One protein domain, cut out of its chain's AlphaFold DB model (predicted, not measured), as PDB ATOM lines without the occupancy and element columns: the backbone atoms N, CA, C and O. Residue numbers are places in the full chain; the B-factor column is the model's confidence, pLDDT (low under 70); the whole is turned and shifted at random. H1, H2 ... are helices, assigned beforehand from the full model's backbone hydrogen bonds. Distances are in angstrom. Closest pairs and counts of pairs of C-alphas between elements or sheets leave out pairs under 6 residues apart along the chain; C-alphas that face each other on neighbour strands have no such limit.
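This is residues 50 to 123 of the 380 residues of an uncharacterized protein of Phytophthora infestans (strain T30-4) (UniProt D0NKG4). Two helices, H1 and H2, cross near their middles as an open X, and a third, H4, runs over one side of this pair as a loose second layer, with the short H3 making a corner at H4's beginning. From H2 the chain swings out in a loop before it comes back to H3, and residues 86 to 91 of that loop stick out at one end of the long axis. The printed part has 74 residues with four named helices, in the order H1, H2, H3, H4, and no named strand, and its class is all helix. It is compact, with a radius of gyration of the C-alphas of 12.4 A, and spans 35 by 24 by 22 A.

H1, residues 50 to 65, is the longest helix. It touches H2, residues 72 to 83, at a steep tilt of 51 degrees, opposite ways; their closest C-alphas, of Val 59 and Arg 78, are 7.1 A apart. H1 touches H2 with residues 56 to 60 alone, and H2 touches H1 with residues 75 to 79 alone. H4, residues 108 to 119, is close to H1 but not clearly touching, the closest C-alphas being those of Thr 53 and Arg 117, 7.1 A apart; they run the same way at a steep tilt of 69.6 degrees, only just short of about perpendicular. H2 and H4 are near each other, with 9 pairs of C-alphas within 10 A. H3, residues 94 to 99, only just touches H4, with 3 pairs of C-alphas within 8 A. H4 touches H3 with residues 109 to 110 alone; the closest C-alphas of the two helices, those of Met 99 and Leu 110, are 5.1 A apart, and their lines are about perpendicular at 86 degrees. H2 and H3 are close but not clearly touching, with the C-alphas of Phe 83 and Cys 96 closest at 7.5 A. H1 and H3 are apart. In H1, H2, H3 and H4 every O i to N i+4 pair is within hydrogen-bond range.

H1 runs 22.3 A from C-alpha 50 at (28.826, -105.504, -22.416) to C-alpha 65. H2 is 16.4 A long and ends at C-alpha 83, (41.729, -100.318, -25.519). H3 is 8.4 A long. H4, 16.4 A long, ends at C-alpha 119, (35.861, -116.223, -13.113).

The C-alphas farthest apart are those of Gly 67 and Pro 91, at 36.9 A. The printed part has no cut, and its three links are short. The mean pLDDT of the printed part is 73.5; 26 residues are under 70, among them residues 50 to 56, 66 to 69 and 85 to 92.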
ATOM      1  N   LYS A  50      29.090-104.270 -21.656       59.72
ATOM      2  CA  LYS A  50      28.826-105.504 -22.416       59.72
ATOM      3  C   LYS A  50      29.863-105.698 -23.528       59.72
ATOM      4  O   LYS A  50      30.439-106.778 -23.618       59.72
ATOM      5  N   TYR A  51      30.178-104.648 -24.285       62.06
ATOM      6  CA  TYR A  51      31.191-104.650 -25.344       62.06
ATOM      7  C   TYR A  51      32.593-104.996 -24.819       62.06
ATOM      8  O   TYR A  51      33.267-105.869 -25.370       62.06
ATOM      9  N   LEU A  52      33.003-104.395 -23.696       61.50
ATOM     10  CA  LEU A  52      34.269-104.709 -23.023       61.50
ATOM     11  C   LEU A  52      34.326-106.173 -22.560       61.50
ATOM     12  O   LEU A  52      35.350-106.839 -22.696       61.50
ATOM     13  N   THR A  53      33.209-106.705 -22.054       60.69
ATOM     14  CA  THR A  53      33.118-108.104 -21.606       60.69
ATOM     15  C   THR A  53      33.247-109.086 -22.771       60.69
ATOM     16  O   THR A  53      33.978-110.074 -22.666       60.69
ATOM     17  N   THR A  54      32.564-108.816 -23.885       64.81
ATOM     18  CA  THR A  54      32.655-109.625 -25.109       64.81
ATOM     19  C   THR A  54      34.065-109.576 -25.688       64.81
ATOM     20  O   THR A  54      34.607-110.604 -26.075       64.81
ATOM     21  N   SER A  55      34.706-108.411 -25.657       67.50
ATOM     22  CA  SER A  55      36.051-108.225 -26.196       67.50
ATOM     23  C   SER A  55      37.133-108.955 -25.401       67.50
ATOM     24  O   SER A  55      37.972-109.610 -26.008       67.50
ATOM     25  N   VAL A  56      37.077-108.956 -24.061       67.38
ATOM     26  CA  VAL A  56      37.982-109.774 -23.223       67.38
ATOM     27  C   VAL A  56      37.839-111.257 -23.560       67.38
ATOM     28  O   VAL A  56      38.839-111.950 -23.737       67.38
ATOM     29  N   ARG A  57      36.597-111.746 -23.690       70.25
ATOM     30  CA  ARG A  57      36.338-113.132 -24.101       70.25
ATOM     31  C   ARG A  57      36.925-113.416 -25.480       70.25
ATOM     32  O   ARG A  57      37.539-114.460 -25.644       70.25
ATOM     33  N   THR A  58      36.790-112.497 -26.433       75.44
ATOM     34  CA  THR A  58      37.358-112.641 -27.780       75.44
ATOM     35  C   THR A  58      38.887-112.631 -27.770       75.44
ATOM     36  O   THR A  58      39.484-113.467 -28.437       75.44
ATOM     37  N   VAL A  59      39.534-111.752 -26.999       71.88
ATOM     38  CA  VAL A  59      41.004-111.710 -26.860       71.88
ATOM     39  C   VAL A  59      41.537-113.017 -26.285       71.88
ATOM     40  O   VAL A  59      42.489-113.585 -26.818       71.88
ATOM     41  N   ILE A  60      40.896-113.513 -25.225       69.88
ATOM     42  CA  ILE A  60      41.266-114.773 -24.580       69.88
ATOM     43  C   ILE A  60      41.019-115.945 -25.533       69.88
ATOM     44  O   ILE A  60      41.909-116.768 -25.722       69.88
ATOM     45  N   LYS A  61      39.850-115.994 -26.185       74.62
ATOM     46  CA  LYS A  61      39.483-117.056 -27.130       74.62
ATOM     47  C   LYS A  61      40.451-117.109 -28.317       74.62
ATOM     48  O   LYS A  61      41.003-118.170 -28.569       74.62
ATOM     49  N   LYS A  62      40.760-115.967 -28.944       73.75
ATOM     50  CA  LYS A  62      41.747-115.872 -30.039       73.75
ATOM     51  C   LYS A  62      43.157-116.280 -29.605       73.75
ATOM     52  O   LYS A  62      43.875-116.903 -30.375       73.75
ATOM     53  N   GLY A  63      43.571-115.922 -28.386       66.19
ATOM     54  CA  GLY A  63      44.874-116.329 -27.845       66.19
ATOM     55  C   GLY A  63      44.972-117.824 -27.522       66.19
ATOM     56  O   GLY A  63      46.065-118.377 -27.537       66.19
ATOM     57  N   LEU A  64      43.843-118.479 -27.249       64.81
ATOM     58  CA  LEU A  64      43.778-119.905 -26.918       64.81
ATOM     59  C   LEU A  64      43.544-120.797 -28.140       64.81
ATOM     60  O   LEU A  64      44.048-121.914 -28.169       64.81
ATOM     61  N   GLU A  65      42.819-120.313 -29.151       71.38
ATOM     62  CA  GLU A  65      42.632-121.006 -30.437       71.38
ATOM     63  C   GLU A  65      43.970-121.254 -31.152       71.38
ATOM     64  O   GLU A  65      44.091-122.214 -31.905       71.38
ATOM     65  N   SER A  66      45.015-120.478 -30.842       67.69
ATOM     66  CA  SER A  66      46.380-120.737 -31.314       67.69
ATOM     67  C   SER A  66      47.119-121.855 -30.558       67.69
ATOM     68  O   SER A  66      48.321-122.019 -30.752       67.69
ATOM     69  N   GLY A  67      46.464-122.574 -29.638       59.19
ATOM     70  CA  GLY A  67      47.054-123.681 -28.869       59.19
ATOM     71  C   GLY A  67      48.126-123.271 -27.849       59.19
ATOM     72  O   GLY A  67      48.741-124.128 -27.220       59.19
ATOM     73  N   LYS A  68      48.356-121.966 -27.659       67.44
ATOM     74  CA  LYS A  68      49.359-121.420 -26.735       67.44
ATOM     75  C   LYS A  68      48.701-121.004 -25.423       67.44
ATOM     76  O   LYS A  68      47.634-120.393 -25.411       67.44
ATOM     77  N   SER A  69      49.345-121.318 -24.301       68.88
ATOM     78  CA  SER A  69      48.926-120.800 -23.001       68.88
ATOM     79  C   SER A  69      49.159-119.287 -22.957       68.88
ATOM     80  O   SER A  69      50.243-118.799 -23.274       68.88
ATOM     81  N   ILE A  70      48.133-118.530 -22.571       80.44
ATOM     82  CA  ILE A  70      48.234-117.075 -22.459       80.44
ATOM     83  C   ILE A  70      48.650-116.703 -21.031       80.44
ATOM     84  O   ILE A  70      48.027-117.122 -20.046       80.44
ATOM     85  N   SER A  71      49.738-115.945 -20.904       81.19
ATOM     86  CA  SER A  71      50.157-115.415 -19.609       81.19
ATOM     87  C   SER A  71      49.239-114.264 -19.189       81.19
ATOM     88  O   SER A  71      48.587-113.609 -20.004       81.19
ATOM     89  N   ARG A  72      49.190-113.983 -17.890       80.88
ATOM     90  CA  ARG A  72      48.451-112.847 -17.344       80.88
ATOM     91  C   ARG A  72      48.977-111.520 -17.912       80.88
ATOM     92  O   ARG A  72      48.170-110.652 -18.228       80.88
ATOM     93  N   ASN A  73      50.296-111.392 -18.093       80.38
ATOM     94  CA  ASN A  73      50.901-110.225 -18.743       80.38
ATOM     95  C   ASN A  73      50.469-110.089 -20.202       80.38
ATOM     96  O   ASN A  73      50.096-108.998 -20.609       80.38
ATOM     97  N   GLU A  74      50.433-111.185 -20.955       82.75
ATOM     98  CA  GLU A  74      49.985-111.179 -22.350       82.75
ATOM     99  C   GLU A  74      48.521-110.719 -22.472       82.75
ATOM    100  O   GLU A  74      48.180-109.949 -23.367       82.75
ATOM    101  N   ILE A  75      47.651-111.103 -21.529       82.69
ATOM    102  CA  ILE A  75      46.280-110.571 -21.472       82.69
ATOM    103  C   ILE A  75      46.291-109.059 -21.262       82.69
ATOM    104  O   ILE A  75      45.544-108.355 -21.938       82.69
ATOM    105  N   TYR A  76      47.112-108.548 -20.343       82.44
ATOM    106  CA  TYR A  76      47.197-107.105 -20.126       82.44
ATOM    107  C   TYR A  76      47.707-106.377 -21.360       82.44
ATOM    108  O   TYR A  76      47.076-105.407 -21.761       82.44
ATOM    109  N   LEU A  77      48.768-106.871 -21.999       82.31
ATOM    110  CA  LEU A  77      49.317-106.281 -23.219       82.31
ATOM    111  C   LEU A  77      48.274-106.232 -24.336       82.31
ATOM    112  O   LEU A  77      48.096-105.188 -24.950       82.31
ATOM    113  N   ARG A  78      47.501-107.304 -24.539       83.44
ATOM    114  CA  ARG A  78      46.425-107.313 -25.543       83.44
ATOM    115  C   ARG A  78      45.265-106.386 -25.193       83.44
ATOM    116  O   ARG A  78      44.674-105.791 -26.088       83.44
ATOM    117  N   LEU A  79      44.927-106.244 -23.912       79.56
ATOM    118  CA  LEU A  79      43.913-105.278 -23.477       79.56
ATOM    119  C   LEU A  79      44.398-103.838 -23.653       79.56
ATOM    120  O   LEU A  79      43.615-102.990 -24.067       79.56
ATOM    121  N   ILE A  80      45.673-103.566 -23.377       78.38
ATOM    122  CA  ILE A  80      46.299-102.268 -23.640       78.38
ATOM    123  C   ILE A  80      46.340-102.013 -25.149       78.38
ATOM    124  O   ILE A  80      45.963-100.941 -25.576       78.38
ATOM    125  N   GLN A  81      46.686-102.992 -25.980       81.19
ATOM    126  CA  GLN A  81      46.683-102.821 -27.435       81.19
ATOM    127  C   GLN A  81      45.274-102.577 -28.001       81.19
ATOM    128  O   GLN A  81      45.104-101.836 -28.960       81.19
ATOM    129  N   GLN A  82      44.250-103.218 -27.434       78.94
ATOM    130  CA  GLN A  82      42.881-103.094 -27.935       78.94
ATOM    131  C   GLN A  82      42.158-101.835 -27.427       78.94
ATOM    132  O   GLN A  82      41.276-101.318 -28.112       78.94
ATOM    133  N   PHE A  83      42.466-101.388 -26.207       74.25
ATOM    134  CA  PHE A  83      41.729-100.318 -25.519       74.25
ATOM    135  C   PHE A  83      42.587 -99.140 -25.079       74.25
ATOM    136  O   PHE A  83      42.037 -98.098 -24.722       74.25
ATOM    137  N   GLY A  84      43.903 -99.319 -25.039       72.25
ATOM    138  CA  GLY A  84      44.857 -98.240 -24.866       72.25
ATOM    139  C   GLY A  84      44.738 -97.307 -26.056       72.25
ATOM    140  O   GLY A  84      44.635 -97.724 -27.204       72.25
ATOM    141  N   ASN A  85      44.626 -96.027 -25.747       67.19
ATOM    142  CA  ASN A  85      44.484 -94.989 -26.747       67.19
ATOM    143  C   ASN A  85      45.865 -94.746 -27.377       67.19
ATOM    144  O   ASN A  85      46.789 -94.421 -26.631       67.19
ATOM    145  N   ASP A  86      45.995 -94.804 -28.704       56.69
ATOM    146  CA  ASP A  86      47.247 -94.491 -29.425       56.69
ATOM    147  C   ASP A  86      47.604 -92.987 -29.388       56.69
ATOM    148  O   ASP A  86      48.445 -92.511 -30.138       56.69
ATOM    149  N   GLY A  87      46.939 -92.198 -28.537       57.59
ATOM    150  CA  GLY A  87      47.204 -90.773 -28.340       57.59
ATOM    151  C   GLY A  87      46.767 -89.861 -29.489       57.59
ATOM    152  O   GLY A  87      46.862 -88.648 -29.345       57.59
ATOM    153  N   ILE A  88      46.259 -90.398 -30.601       56.81
ATOM    154  CA  ILE A  88      46.166 -89.605 -31.832       56.81
ATOM    155  C   ILE A  88      44.852 -88.809 -31.988       56.81
ATOM    156  O   ILE A  88      44.923 -87.712 -32.525       56.81
ATOM    157  N   LEU A  89      43.666 -89.223 -31.498       52.78
ATOM    158  CA  LEU A  89      42.413 -88.486 -31.827       52.78
ATOM    159  C   LEU A  89      41.263 -88.545 -30.783       52.78
ATOM    160  O   LEU A  89      40.113 -88.817 -31.140       52.78
ATOM    161  N   GLY A  90      41.510 -88.250 -29.498       67.12
ATOM    162  CA  GLY A  90      40.406 -87.906 -28.578       67.12
ATOM    163  C   GLY A  90      40.650 -88.093 -27.074       67.12
ATOM    164  O   GLY A  90      41.642 -88.711 -26.679       67.12
ATOM    165  N   PRO A  91      39.732 -87.574 -26.227       64.19
ATOM    166  CA  PRO A  91      39.808 -87.710 -24.775       64.19
ATOM    167  C   PRO A  91      39.823 -89.190 -24.357       64.19
ATOM    168  O   PRO A  91      39.165 -90.019 -24.995       64.19
ATOM    169  N   PRO A  92      40.570 -89.545 -23.293       65.25
ATOM    170  CA  PRO A  92      40.680 -90.922 -22.837       65.25
ATOM    171  C   PRO A  92      39.297 -91.480 -22.505       65.25
ATOM    172  O   PRO A  92      38.484 -90.832 -21.844       65.25
ATOM    173  N   SER A  93      39.031 -92.705 -22.961       71.06
ATOM    174  CA  SER A  93      37.790 -93.395 -22.620       71.06
ATOM    175  C   SER A  93      37.642 -93.516 -21.099       71.06
ATOM    176  O   SER A  93      38.634 -93.626 -20.377       71.06
ATOM    177  N   GLU A  94      36.405 -93.565 -20.595       68.44
ATOM    178  CA  GLU A  94      36.127 -93.797 -19.166       68.44
ATOM    179  C   GLU A  94      36.858 -95.052 -18.646       68.44
ATOM    180  O   GLU A  94      37.364 -95.082 -17.525       68.44
ATOM    181  N   PHE A  95      37.010 -96.065 -19.507       70.31
ATOM    182  CA  PHE A  95      37.825 -97.245 -19.237       70.31
ATOM    183  C   PHE A  95      39.302 -96.900 -19.000       70.31
ATOM    184  O   PHE A  95      39.868 -97.357 -18.009       70.31
ATOM    185  N   CYS A  96      39.924 -96.088 -19.859       71.25
ATOM    186  CA  CYS A  96      41.308 -95.646 -19.675       71.25
ATOM    187  C   CYS A  96      41.483 -94.843 -18.381       71.25
ATOM    188  O   CYS A  96      42.452 -95.064 -17.655       71.25
ATOM    189  N   SER A  97      40.520 -93.981 -18.049       72.94
ATOM    190  CA  SER A  97      40.547 -93.160 -16.833       72.94
ATOM    191  C   SER A  97      40.441 -93.995 -15.552       72.94
ATOM    192  O   SER A  97      41.148 -93.736 -14.578       72.94
ATOM    193  N   VAL A  98      39.594 -95.032 -15.549       73.06
ATOM    194  CA  VAL A  98      39.376 -95.902 -14.379       73.06
ATOM    195  C   VAL A  98      40.449 -96.985 -14.257       73.06
ATOM    196  O   VAL A  98      40.919 -97.275 -13.157       73.06
ATOM    197  N   MET A  99      40.838 -97.605 -15.372       75.44
ATOM    198  CA  MET A  99      41.729 -98.768 -15.371       75.44
ATOM    199  C   MET A  99      43.206 -98.399 -15.486       75.44
ATOM    200  O   MET A  99      44.050 -99.239 -15.170       75.44
ATOM    201  N   LYS A 100      43.520 -97.168 -15.908       78.62
ATOM    202  CA  LYS A 100      44.884 -96.645 -16.092       78.62
ATOM    203  C   LYS A 100      45.824 -97.623 -16.829       78.62
ATOM    204  O   LYS A 100      46.916 -97.892 -16.331       78.62
ATOM    205  N   PRO A 101      45.431 -98.165 -18.000       69.38
ATOM    206  CA  PRO A 101      46.234 -99.149 -18.736       69.38
ATOM    207  C   PRO A 101      47.616 -98.617 -19.153       69.38
ATOM    208  O   PRO A 101      48.556 -99.394 -19.265       69.38
ATOM    209  N   ASN A 102      47.750 -97.295 -19.315       72.88
ATOM    210  CA  ASN A 102      48.967 -96.631 -19.792       72.88
ATOM    211  C   ASN A 102      49.904 -96.162 -18.659       72.88
ATOM    212  O   ASN A 102      50.898 -95.498 -18.921       72.88
ATOM    213  N   GLY A 103      49.600 -96.467 -17.393       69.81
ATOM    214  CA  GLY A 103      50.336 -95.948 -16.229       69.81
ATOM    215  C   GLY A 103      51.675 -96.633 -15.925       69.81
ATOM    216  O   GLY A 103      52.106 -96.595 -14.779       69.81
ATOM    217  N   GLY A 104      52.287 -97.335 -16.886       68.94
ATOM    218  CA  GLY A 104      53.543 -98.078 -16.685       68.94
ATOM    219  C   GLY A 104      53.437 -99.322 -15.785       68.94
ATOM    220  O   GLY A 104      54.427-100.016 -15.580       68.94
ATOM    221  N   GLY A 105      52.243 -99.643 -15.270       73.19
ATOM    222  CA  GLY A 105      51.995-100.793 -14.403       73.19
ATOM    223  C   GLY A 105      50.531-101.241 -14.395       73.19
ATOM    224  O   GLY A 105      49.623-100.501 -14.772       73.19
ATOM    225  N   ILE A 106      50.286-102.480 -13.957       77.75
ATOM    226  CA  ILE A 106      48.936-103.055 -13.884       77.75
ATOM    227  C   ILE A 106      48.223-102.488 -12.655       77.75
ATOM    228  O   ILE A 106      48.540-102.856 -11.521       77.75
ATOM    229  N   SER A 107      47.221-101.633 -12.862       81.62
ATOM    230  CA  SER A 107      46.445-101.090 -11.746       81.62
ATOM    231  C   SER A 107      45.682-102.200 -10.990       81.62
ATOM    232  O   SER A 107      45.185-103.152 -11.611       81.62
ATOM    233  N   PRO A 108      45.512-102.097  -9.656       81.88
ATOM    234  CA  PRO A 108      44.706-103.050  -8.886       81.88
ATOM    235  C   PRO A 108      43.268-103.183  -9.406       81.88
ATOM    236  O   PRO A 108      42.705-104.279  -9.415       81.88
ATOM    237  N   ALA A 109      42.692-102.081  -9.900       79.25
ATOM    238  CA  ALA A 109      41.359-102.049 -10.492       79.25
ATOM    239  C   ALA A 109      41.282-102.902 -11.768       79.25
ATOM    240  O   ALA A 109      40.389-103.745 -11.889       79.25
ATOM    241  N   LEU A 110      42.255-102.754 -12.676       80.56
ATOM    242  CA  LEU A 110      42.354-103.566 -13.887       80.56
ATOM    243  C   LEU A 110      42.585-105.041 -13.541       80.56
ATOM    244  O   LEU A 110      41.929-105.923 -14.097       80.56
ATOM    245  N   ALA A 111      43.461-105.323 -12.575       82.56
ATOM    246  CA  ALA A 111      43.728-106.681 -12.119       82.56
ATOM    247  C   ALA A 111      42.481-107.384 -11.572       82.56
ATOM    248  O   ALA A 111      42.170-108.511 -11.972       82.56
ATOM    249  N   GLN A 112      41.746-106.714 -10.684       85.31
ATOM    250  CA  GLN A 112      40.524-107.246 -10.092       85.31
ATOM    251  C   GLN A 112      39.409-107.389 -11.133       85.31
ATOM    252  O   GLN A 112      38.661-108.370 -11.108       85.31
ATOM    253  N   TRP A 113      39.300-106.439 -12.064       83.81
ATOM    254  CA  TRP A 113      38.324-106.498 -13.146       83.81
ATOM    255  C   TRP A 113      38.582-107.685 -14.078       83.81
ATOM    256  O   TRP A 113      37.663-108.472 -14.307       83.81
ATOM    257  N   VAL A 114      39.827-107.877 -14.536       83.38
ATOM    258  CA  VAL A 114      40.215-109.037 -15.357       83.38
ATOM    259  C   VAL A 114      39.910-110.337 -14.617       83.38
ATOM    260  O   VAL A 114      39.251-111.208 -15.180       83.38
ATOM    261  N   ARG A 115      40.288-110.452 -13.336       84.06
ATOM    262  CA  ARG A 115      40.012-111.651 -12.528       84.06
ATOM    263  C   ARG A 115      38.520-112.000 -12.488       84.06
ATOM    264  O   ARG A 115      38.162-113.124 -12.818       84.06
ATOM    265  N   ARG A 116      37.645-111.037 -12.178       83.31
ATOM    266  CA  ARG A 116      36.187-111.268 -12.128       83.31
ATOM    267  C   ARG A 116      35.612-111.705 -13.476       83.31
ATOM    268  O   ARG A 116      34.660-112.482 -13.528       83.31
ATOM    269  N   ARG A 117      36.155-111.186 -14.581       83.25
ATOM    270  CA  ARG A 117      35.711-111.556 -15.934       83.25
ATOM    271  C   ARG A 117      36.165-112.951 -16.331       83.25
ATOM    272  O   ARG A 117      35.387-113.654 -16.971       83.25
ATOM    273  N   LEU A 118      37.366-113.349 -15.917       82.06
ATOM    274  CA  LEU A 118      37.844-114.721 -16.054       82.06
ATOM    275  C   LEU A 118      36.954-115.683 -15.265       82.06
ATOM    276  O   LEU A 118      36.416-116.619 -15.849       82.06
ATOM    277  N   GLU A 119      36.707-115.396 -13.986       81.50
ATOM    278  CA  GLU A 119      35.861-116.223 -13.113       81.50
ATOM    279  C   GLU A 119      34.453-116.401 -13.698       81.50
ATOM    280  O   GLU A 119      33.993-117.528 -13.875       81.50
ATOM    281  N   GLY A 120      33.807-115.306 -14.119       80.50
ATOM    282  CA  GLY A 120      32.484-115.339 -14.759       80.50
ATOM    283  C   GLY A 120      32.451-115.967 -16.161       80.50
ATOM    284  O   GLY A 120      31.388-116.046 -16.777       80.50
ATOM    285  N   ALA A 121      33.597-116.371 -16.706       78.12
ATOM    286  CA  ALA A 121      33.710-117.105 -17.961       78.12
ATOM    287  C   ALA A 121      34.229-118.542 -17.757       78.12
ATOM    288  O   ALA A 121      34.573-119.195 -18.739       78.12
ATOM    289  N   ASN A 122      34.266-119.036 -16.513       82.62
ATOM    290  CA  ASN A 122      34.867-120.318 -16.139       82.62
ATOM    291  C   ASN A 122      36.358-120.393 -16.498       82.62
ATOM    292  O   ASN A 122      36.819-121.399 -17.037       82.62
ATOM    293  N   TRP A 123      37.108-119.335 -16.188       81.12
ATOM    294  CA  TRP A 123      38.569-119.296 -16.245       81.12
ATOM    295  C   TRP A 123      39.152-118.907 -14.886       81.12
ATOM    296  O   TRP A 123      38.558-118.154 -14.116       81.12
TER     297      TRP A 123